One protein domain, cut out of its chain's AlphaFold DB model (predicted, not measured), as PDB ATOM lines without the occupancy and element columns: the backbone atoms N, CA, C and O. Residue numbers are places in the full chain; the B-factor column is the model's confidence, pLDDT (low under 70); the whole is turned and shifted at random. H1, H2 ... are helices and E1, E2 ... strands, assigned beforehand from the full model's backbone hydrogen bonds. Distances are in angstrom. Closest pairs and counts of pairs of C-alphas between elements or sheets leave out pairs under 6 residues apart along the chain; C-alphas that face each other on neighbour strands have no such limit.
ATOM      1  N   ASP A   4      19.360 -36.989  -3.626       77.06
ATOM      2  CA  ASP A   4      19.998 -35.690  -3.363       77.06
ATOM      3  C   ASP A   4      19.385 -34.544  -4.179       77.06
ATOM      4  O   ASP A   4      19.549 -33.376  -3.832       77.06
ATOM      5  N   LEU A   5      18.726 -34.872  -5.292       74.38
ATOM      6  CA  LEU A   5      18.039 -33.918  -6.158       74.38
ATOM      7  C   LEU A   5      16.554 -33.779  -5.795       74.38
ATOM      8  O   LEU A   5      15.853 -32.992  -6.422       74.38
ATOM      9  N   ASN A   6      16.081 -34.515  -4.780       80.06
ATOM     10  CA  ASN A   6      14.688 -34.545  -4.335       80.06
ATOM     11  C   ASN A   6      13.703 -34.874  -5.479       80.06
ATOM     12  O   ASN A   6      12.574 -34.378  -5.516       80.06
ATOM     13  N   ILE A   7      14.151 -35.702  -6.425       82.12
ATOM     14  CA  ILE A   7      13.368 -36.139  -7.581       82.12
ATOM     15  C   ILE A   7      12.589 -37.385  -7.185       82.12
ATOM     16  O   ILE A   7      13.157 -38.320  -6.628       82.12
ATOM     17  N   SER A   8      11.293 -37.411  -7.495       84.56
ATOM     18  CA  SER A   8      10.501 -38.635  -7.371       84.56
ATOM     19  C   SER A   8      10.867 -39.585  -8.505       84.56
ATOM     20  O   SER A   8      10.811 -39.202  -9.672       84.56
ATOM     21  N   TYR A   9      11.256 -40.807  -8.164       86.00
ATOM     22  CA  TYR A   9      11.584 -41.846  -9.129       86.00
ATOM     23  C   TYR A   9      11.009 -43.181  -8.660       86.00
ATOM     24  O   TYR A   9      10.959 -43.457  -7.462       86.00
ATOM     25  N   ASP A  10      10.627 -44.018  -9.618       87.94
ATOM     26  CA  ASP A  10      10.199 -45.387  -9.366       87.94
ATOM     27  C   ASP A  10      11.270 -46.352  -9.866       87.94
ATOM     28  O   ASP A  10      11.747 -46.254 -11.000       87.94
ATOM     29  N   ILE A  11      11.657 -47.301  -9.015       87.31
ATOM     30  CA  ILE A  11      12.533 -48.401  -9.419       87.31
ATOM     31  C   ILE A  11      11.641 -49.518  -9.943       87.31
ATOM     32  O   ILE A  11      10.854 -50.101  -9.198       87.31
ATOM     33  N   ILE A  12      11.776 -49.817 -11.229       85.62
ATOM     34  CA  ILE A  12      11.053 -50.906 -11.879       85.62
ATOM     35  C   ILE A  12      12.052 -52.014 -12.183       85.62
ATOM     36  O   ILE A  12      13.020 -51.798 -12.914       85.62
ATOM     37  N   ASP A  13      11.804 -53.205 -11.641       85.25
ATOM     38  CA  ASP A  13      12.553 -54.392 -12.030       85.25
ATOM     39  C   ASP A  13      11.984 -54.951 -13.340       85.25
ATOM     40  O   ASP A  13      10.872 -55.482 -13.406       85.25
ATOM     41  N   VAL A  14      12.764 -54.808 -14.409       83.81
ATOM     42  CA  VAL A  14      12.414 -55.300 -15.746       83.81
ATOM     43  C   VAL A  14      12.386 -56.828 -15.837       83.81
ATOM     44  O   VAL A  14      11.790 -57.363 -16.768       83.81
ATOM     45  N   THR A  15      13.004 -57.542 -14.890       83.81
ATOM     46  CA  THR A  15      12.930 -59.009 -14.820       83.81
ATOM     47  C   THR A  15      11.590 -59.483 -14.263       83.81
ATOM     48  O   THR A  15      11.081 -60.513 -14.702       83.81
ATOM     49  N   GLU A  16      10.983 -58.710 -13.359       88.12
ATOM     50  CA  GLU A  16       9.638 -58.978 -12.841       88.12
ATOM     51  C   GLU A  16       8.543 -58.435 -13.766       88.12
ATOM     52  O   GLU A  16       7.462 -59.019 -13.857       88.12
ATOM     53  N   LYS A  17       8.819 -57.332 -14.475       87.00
ATOM     54  CA  LYS A  17       7.885 -56.683 -15.406       87.00
ATOM     55  C   LYS A  17       8.483 -56.546 -16.812       87.00
ATOM     56  O   LYS A  17       8.865 -55.443 -17.218       87.00
ATOM     57  N   PRO A  18       8.524 -57.639 -17.595       83.81
ATOM     58  CA  PRO A  18       9.104 -57.629 -18.939       83.81
ATOM     59  C   PRO A  18       8.343 -56.727 -19.924       83.81
ATOM     60  O   PRO A  18       8.918 -56.297 -20.918       83.81
ATOM     61  N   GLU A  19       7.090 -56.366 -19.626       87.38
ATOM     62  CA  GLU A  19       6.282 -55.412 -20.407       87.38
ATOM     63  C   GLU A  19       6.993 -54.064 -20.642       87.38
ATOM     64  O   GLU A  19       6.818 -53.426 -21.682       87.38
ATOM     65  N   TYR A  20       7.847 -53.640 -19.705       85.44
ATOM     66  CA  TYR A  20       8.613 -52.403 -19.835       85.44
ATOM     67  C   TYR A  20       9.780 -52.522 -20.819       85.44
ATOM     68  O   TYR A  20      10.147 -51.503 -21.399       85.44
ATOM     69  N   LEU A  21      10.327 -53.725 -21.045       81.56
ATOM     70  CA  LEU A  21      11.372 -53.979 -22.052       81.56
ATOM     71  C   LEU A  21      10.822 -53.869 -23.478       81.56
ATOM     72  O   LEU A  21      11.542 -53.489 -24.400       81.56
ATOM     73  N   GLU A  22       9.548 -54.223 -23.662       81.81
ATOM     74  CA  GLU A  22       8.860 -54.084 -24.945       81.81
ATOM     75  C   GLU A  22       8.396 -52.641 -25.172       81.81
ATOM     76  O   GLU A  22       8.538 -52.108 -26.273       81.81
ATOM     77  N   ARG A  23       7.867 -51.988 -24.125       85.62
ATOM     78  CA  ARG A  23       7.368 -50.604 -24.195       85.62
ATOM     79  C   ARG A  23       8.489 -49.584 -24.376       85.62
ATOM     80  O   ARG A  23       8.353 -48.650 -25.165       85.62
ATOM     81  N   TYR A  24       9.582 -49.759 -23.648       82.31
ATOM     82  CA  TYR A  24      10.793 -48.965 -23.777       82.31
ATOM     83  C   TYR A  24      11.865 -49.937 -24.241       82.31
ATOM     84  O   TYR A  24      12.159 -50.846 -23.474       82.31
ATOM     85  N   PRO A  25      12.420 -49.799 -25.459       80.38
ATOM     86  CA  PRO A  25      13.366 -50.754 -26.037       80.38
ATOM     87  C   PRO A  25      14.698 -50.747 -25.262       80.38
ATOM     88  O   PRO A  25      15.716 -50.217 -25.708       80.38
ATOM     89  N   ILE A  26      14.662 -51.291 -24.048       81.69
ATOM     90  CA  ILE A  26      15.724 -51.330 -23.056       81.69
ATOM     91  C   ILE A  26      16.470 -52.633 -23.295       81.69
ATOM     92  O   ILE A  26      16.044 -53.710 -22.893       81.69
ATOM     93  N   PHE A  27      17.610 -52.530 -23.963       77.81
ATOM     94  CA  PHE A  27      18.478 -53.681 -24.217       77.81
ATOM     95  C   PHE A  27      19.568 -53.838 -23.153       77.81
ATOM     96  O   PHE A  27      20.222 -54.874 -23.077       77.81
ATOM     97  N   ILE A  28      19.793 -52.790 -22.356       78.75
ATOM     98  CA  ILE A  28      20.883 -52.695 -21.390       78.75
ATOM     99  C   ILE A  28      20.342 -52.018 -20.133       78.75
ATOM    100  O   ILE A  28      19.827 -50.903 -20.203       78.75
ATOM    101  N   ALA A  29      20.482 -52.690 -18.992       82.19
ATOM    102  CA  ALA A  29      20.203 -52.130 -17.676       82.19
ATOM    103  C   ALA A  29      21.519 -51.712 -16.982       82.19
ATOM    104  O   ALA A  29      22.546 -52.363 -17.199       82.19
ATOM    105  N   PRO A  30      21.517 -50.673 -16.124       86.56
ATOM    106  CA  PRO A  30      20.383 -49.812 -15.768       86.56
ATOM    107  C   PRO A  30      19.976 -48.878 -16.914       86.56
ATOM    108  O   PRO A  30      20.804 -48.512 -17.737       86.56
ATOM    109  N   ALA A  31      18.702 -48.502 -16.972       87.31
ATOM    110  CA  ALA A  31      18.160 -47.553 -17.942       87.31
ATOM    111  C   ALA A  31      17.275 -46.541 -17.214       87.31
ATOM    112  O   ALA A  31      16.674 -46.876 -16.193       87.31
ATOM    113  N   ILE A  32      17.206 -45.314 -17.725       88.94
ATOM    114  CA  ILE A  32      16.378 -44.256 -17.141       88.94
ATOM    115  C   ILE A  32      15.390 -43.776 -18.191       88.94
ATOM    116  O   ILE A  32      15.763 -43.332 -19.281       88.94
ATOM    117  N   VAL A  33      14.121 -43.878 -17.824       87.38
ATOM    118  CA  VAL A  33      12.987 -43.386 -18.593       87.38
ATOM    119  C   VAL A  33      12.481 -42.127 -17.896       87.38
ATOM    120  O   VAL A  33      12.236 -42.150 -16.692       87.38
ATOM    121  N   ILE A  34      12.357 -41.031 -18.639       87.50
ATOM    122  CA  ILE A  34      11.843 -39.739 -18.165       87.50
ATOM    123  C   ILE A  34      10.705 -39.353 -19.109       87.50
ATOM    124  O   ILE A  34      10.854 -39.511 -20.319       87.50
ATOM    125  N   ASP A  35       9.564 -38.913 -18.573       85.94
ATOM    126  CA  ASP A  35       8.365 -38.559 -19.355       85.94
ATOM    127  C   ASP A  35       7.967 -39.631 -20.385       85.94
ATOM    128  O   ASP A  35       7.745 -39.354 -21.563       85.94
ATOM    129  N   GLU A  36       7.929 -40.893 -19.943       85.50
ATOM    130  CA  GLU A  36       7.630 -42.055 -20.795       85.50
ATOM    131  C   GLU A  36       8.559 -42.195 -22.012       85.50
ATOM    132  O   GLU A  36       8.192 -42.788 -23.027       85.50
ATOM    133  N   LYS A  37       9.779 -41.666 -21.936       87.00
ATOM    134  CA  LYS A  37      10.767 -41.765 -23.002       87.00
ATOM    135  C   LYS A  37      12.087 -42.282 -22.461       87.00
ATOM    136  O   LYS A  37      12.569 -41.849 -21.418       87.00
ATOM    137  N   LEU A  38      12.665 -43.257 -23.160       86.75
ATOM    138  CA  LEU A  38      13.982 -43.787 -22.824       86.75
ATOM    139  C   LEU A  38      15.029 -42.710 -23.124       86.75
ATOM    140  O   LEU A  38      15.372 -42.486 -24.284       86.75
ATOM    141  N   GLU A  39      15.511 -42.040 -22.082       87.44
ATOM    142  CA  GLU A  39      16.470 -40.938 -22.215       87.44
ATOM    143  C   GLU A  39      17.903 -41.404 -21.961       87.44
ATOM    144  O   GLU A  39      18.835 -40.872 -22.561       87.44
ATOM    145  N   PHE A  40      18.089 -42.436 -21.132       86.75
ATOM    146  CA  PHE A  40      19.416 -42.956 -20.822       86.75
ATOM    147  C   PHE A  40      19.459 -44.479 -20.810       86.75
ATOM    148  O   PHE A  40      18.552 -45.155 -20.328       86.75
ATOM    149  N   THR A  41      20.585 -45.003 -21.285       85.75
ATOM    150  CA  THR A  41      20.981 -46.405 -21.136       85.75
ATOM    151  C   THR A  41      22.352 -46.435 -20.460       85.75
ATOM    152  O   THR A  41      23.247 -45.672 -20.821       85.75
ATOM    153  N   GLY A  42      22.511 -47.265 -19.434       83.00
ATOM    154  CA  GLY A  42      23.654 -47.244 -18.520       83.00
ATOM    155  C   GLY A  42      23.517 -46.231 -17.374       83.00
ATOM    156  O   GLY A  42      22.442 -45.710 -17.090       83.00
ATOM    157  N   ILE A  43      24.631 -45.973 -16.683       82.75
ATOM    158  CA  ILE A  43      24.712 -44.985 -15.597       82.75
ATOM    159  C   ILE A  43      25.066 -43.625 -16.223       82.75
ATOM    160  O   ILE A  43      26.209 -43.454 -16.657       82.75
ATOM    161  N   PRO A  44      24.135 -42.658 -16.299       82.94
ATOM    162  CA  PRO A  44      24.426 -41.358 -16.888       82.94
ATOM    163  C   PRO A  44      25.307 -40.504 -15.975       82.94
ATOM    164  O   PRO A  44      25.380 -40.707 -14.757       82.94
ATOM    165  N   LYS A  45      25.956 -39.490 -16.552       85.25
ATOM    166  CA  LYS A  45      26.647 -38.469 -15.759       85.25
ATOM    167  C   LYS A  45      25.631 -37.540 -15.099       85.25
ATOM    168  O   LYS A  45      24.608 -37.201 -15.687       85.25
ATOM    169  N   LYS A  46      25.964 -37.044 -13.899       82.81
ATOM    170  CA  LYS A  46      25.101 -36.120 -13.134       82.81
ATOM    171  C   LYS A  46      24.648 -34.910 -13.953       82.81
ATOM    172  O   LYS A  46      23.511 -34.483 -13.827       82.81
ATOM    173  N   GLN A  47      25.558 -34.350 -14.749       83.88
ATOM    174  CA  GLN A  47      25.308 -33.137 -15.521       83.88
ATOM    175  C   GLN A  47      24.287 -33.371 -16.641       83.88
ATOM    176  O   GLN A  47      23.341 -32.605 -16.744       83.88
ATOM    177  N   GLU A  48      24.425 -34.463 -17.396       84.31
ATOM    178  CA  GLU A  48      23.490 -34.809 -18.477       84.31
ATOM    179  C   GLU A  48      22.088 -35.100 -17.935       84.31
ATOM    180  O   GLU A  48      21.087 -34.698 -18.522       84.31
ATOM    181  N   LEU A  49      22.020 -35.762 -16.775       83.44
ATOM    182  CA  LEU A  49      20.762 -35.997 -16.078       83.44
ATOM    183  C   LEU A  49      20.097 -34.664 -15.688       83.44
ATOM    184  O   LEU A  49      18.915 -34.474 -15.950       83.44
ATOM    185  N   LEU A  50      20.858 -33.730 -15.104       82.81
ATOM    186  CA  LEU A  50      20.353 -32.412 -14.709       82.81
ATOM    187  C   LEU A  50      19.860 -31.586 -15.901       82.81
ATOM    188  O   LEU A  50      18.818 -30.955 -15.787       82.81
ATOM    189  N   GLU A  51      20.559 -31.613 -17.037       85.06
ATOM    190  CA  GLU A  51      20.117 -30.912 -18.253       85.06
ATOM    191  C   GLU A  51      18.780 -31.438 -18.783       85.06
ATOM    192  O   GLU A  51      18.011 -30.677 -19.362       85.06
ATOM    193  N   LYS A  52      18.484 -32.727 -18.582       82.31
ATOM    194  CA  LYS A  52      17.211 -33.333 -18.998       82.31
ATOM    195  C   LYS A  52      16.050 -33.080 -18.047       82.31
ATOM    196  O   LYS A  52      14.906 -33.194 -18.465       82.31
ATOM    197  N   LEU A  53      16.349 -32.780 -16.790       76.81
ATOM    198  CA  LEU A  53      15.365 -32.542 -15.733       76.81
ATOM    199  C   LEU A  53      15.067 -31.049 -15.516       76.81
ATOM    200  O   LEU A  53      14.265 -30.724 -14.641       76.81
ATOM    201  N   SER A  54      15.761 -30.163 -16.242       66.69
ATOM    202  CA  SER A  54      15.700 -28.705 -16.086       66.69
ATOM    203  C   SER A  54      14.728 -28.018 -17.037       66.69
ATOM    204  O   SER A  54      14.395 -28.584 -18.099       66.69
TER     205      SER A  54
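AT A GLANCE: This is residues 4 to 54 of the 54 residues of a protein of Candidatus Nitrosopumilus salaria BD31 (UniProt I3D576). You are looking at an elongated little domain with a two-stranded hairpin, E1 and E2, in its middle, the short helix H1 towards one end and the helix H2 towards the other. A long stretch with no named element, residues 4 to 18, runs lengthwise past the hairpin on one side, from the H2 end to the H1 end. The printed part has 51 residues with two named helices and two named strands, in the order H1, E1, E2, H2; the sheet's order is E1 - E2, antiparallel. The class is mixed, helices and strands, though only 22 of the 51 residues are in named elements. The whole is only just compact, close to loose, with a radius of gyration of the C-alphas of 11.3 A and spans of 29 by 18 by 17 A.

HOW THE PARTS SIT: Begin with residues 4 to 18, whose C-alphas lie 9 to 17 A from the mean of all C-alphas. Next comes H1, residues 19 to 23, and a short link of 7 residues takes you to E1, residues 31 to 34. A tight link of 2 residues joins E1 to E2, residues 37 to 41, and the two strands form a hairpin. They are antiparallel neighbours, with 151 degrees between their directions. Look at N 32 and O 40, 2.9 A apart, and at N 34 and O 37, also 2.9 A apart; both pairs are within hydrogen-bond range. The C-alphas of Ala 31 and Thr 41 face each other at 4.4 A. H1 and E2 are apart. A tight link of 4 residues leads from E2 to H2, residues 46 to 53. E1 and H2 are only just apart, their closest C-alphas 8.4 A from each other. H1 and H2 are apart. In H1 and H2 every O i to N i+4 pair is within hydrogen-bond range.

IN THESE COORDINATES: Find C-alpha 19 at (6.282, -55.412, -20.407); from there H1 runs 6.2 A to C-alpha 23. E1 runs 10.1 A from C-alpha 31, at (18.160, -47.553, -17.942), to C-alpha 34. E2 measures 11.4 A from C-alpha 37 to C-alpha 41. H2 covers 10.7 A from C-alpha 46 to C-alpha 53, at (15.365, -32.542, -15.733).

THE WHOLE: The two C-alphas farthest apart are those of Glu 16 and Ser 54, at 31.0 A, while those of the first and last printed residues, Asp 4 and Ser 54, are 15.1 A apart. The printed part has no cut, and no link between named elements is long. The mean pLDDT of the printed part is 83.7; look at residue 54, the chain's last residue, for the one value under 70.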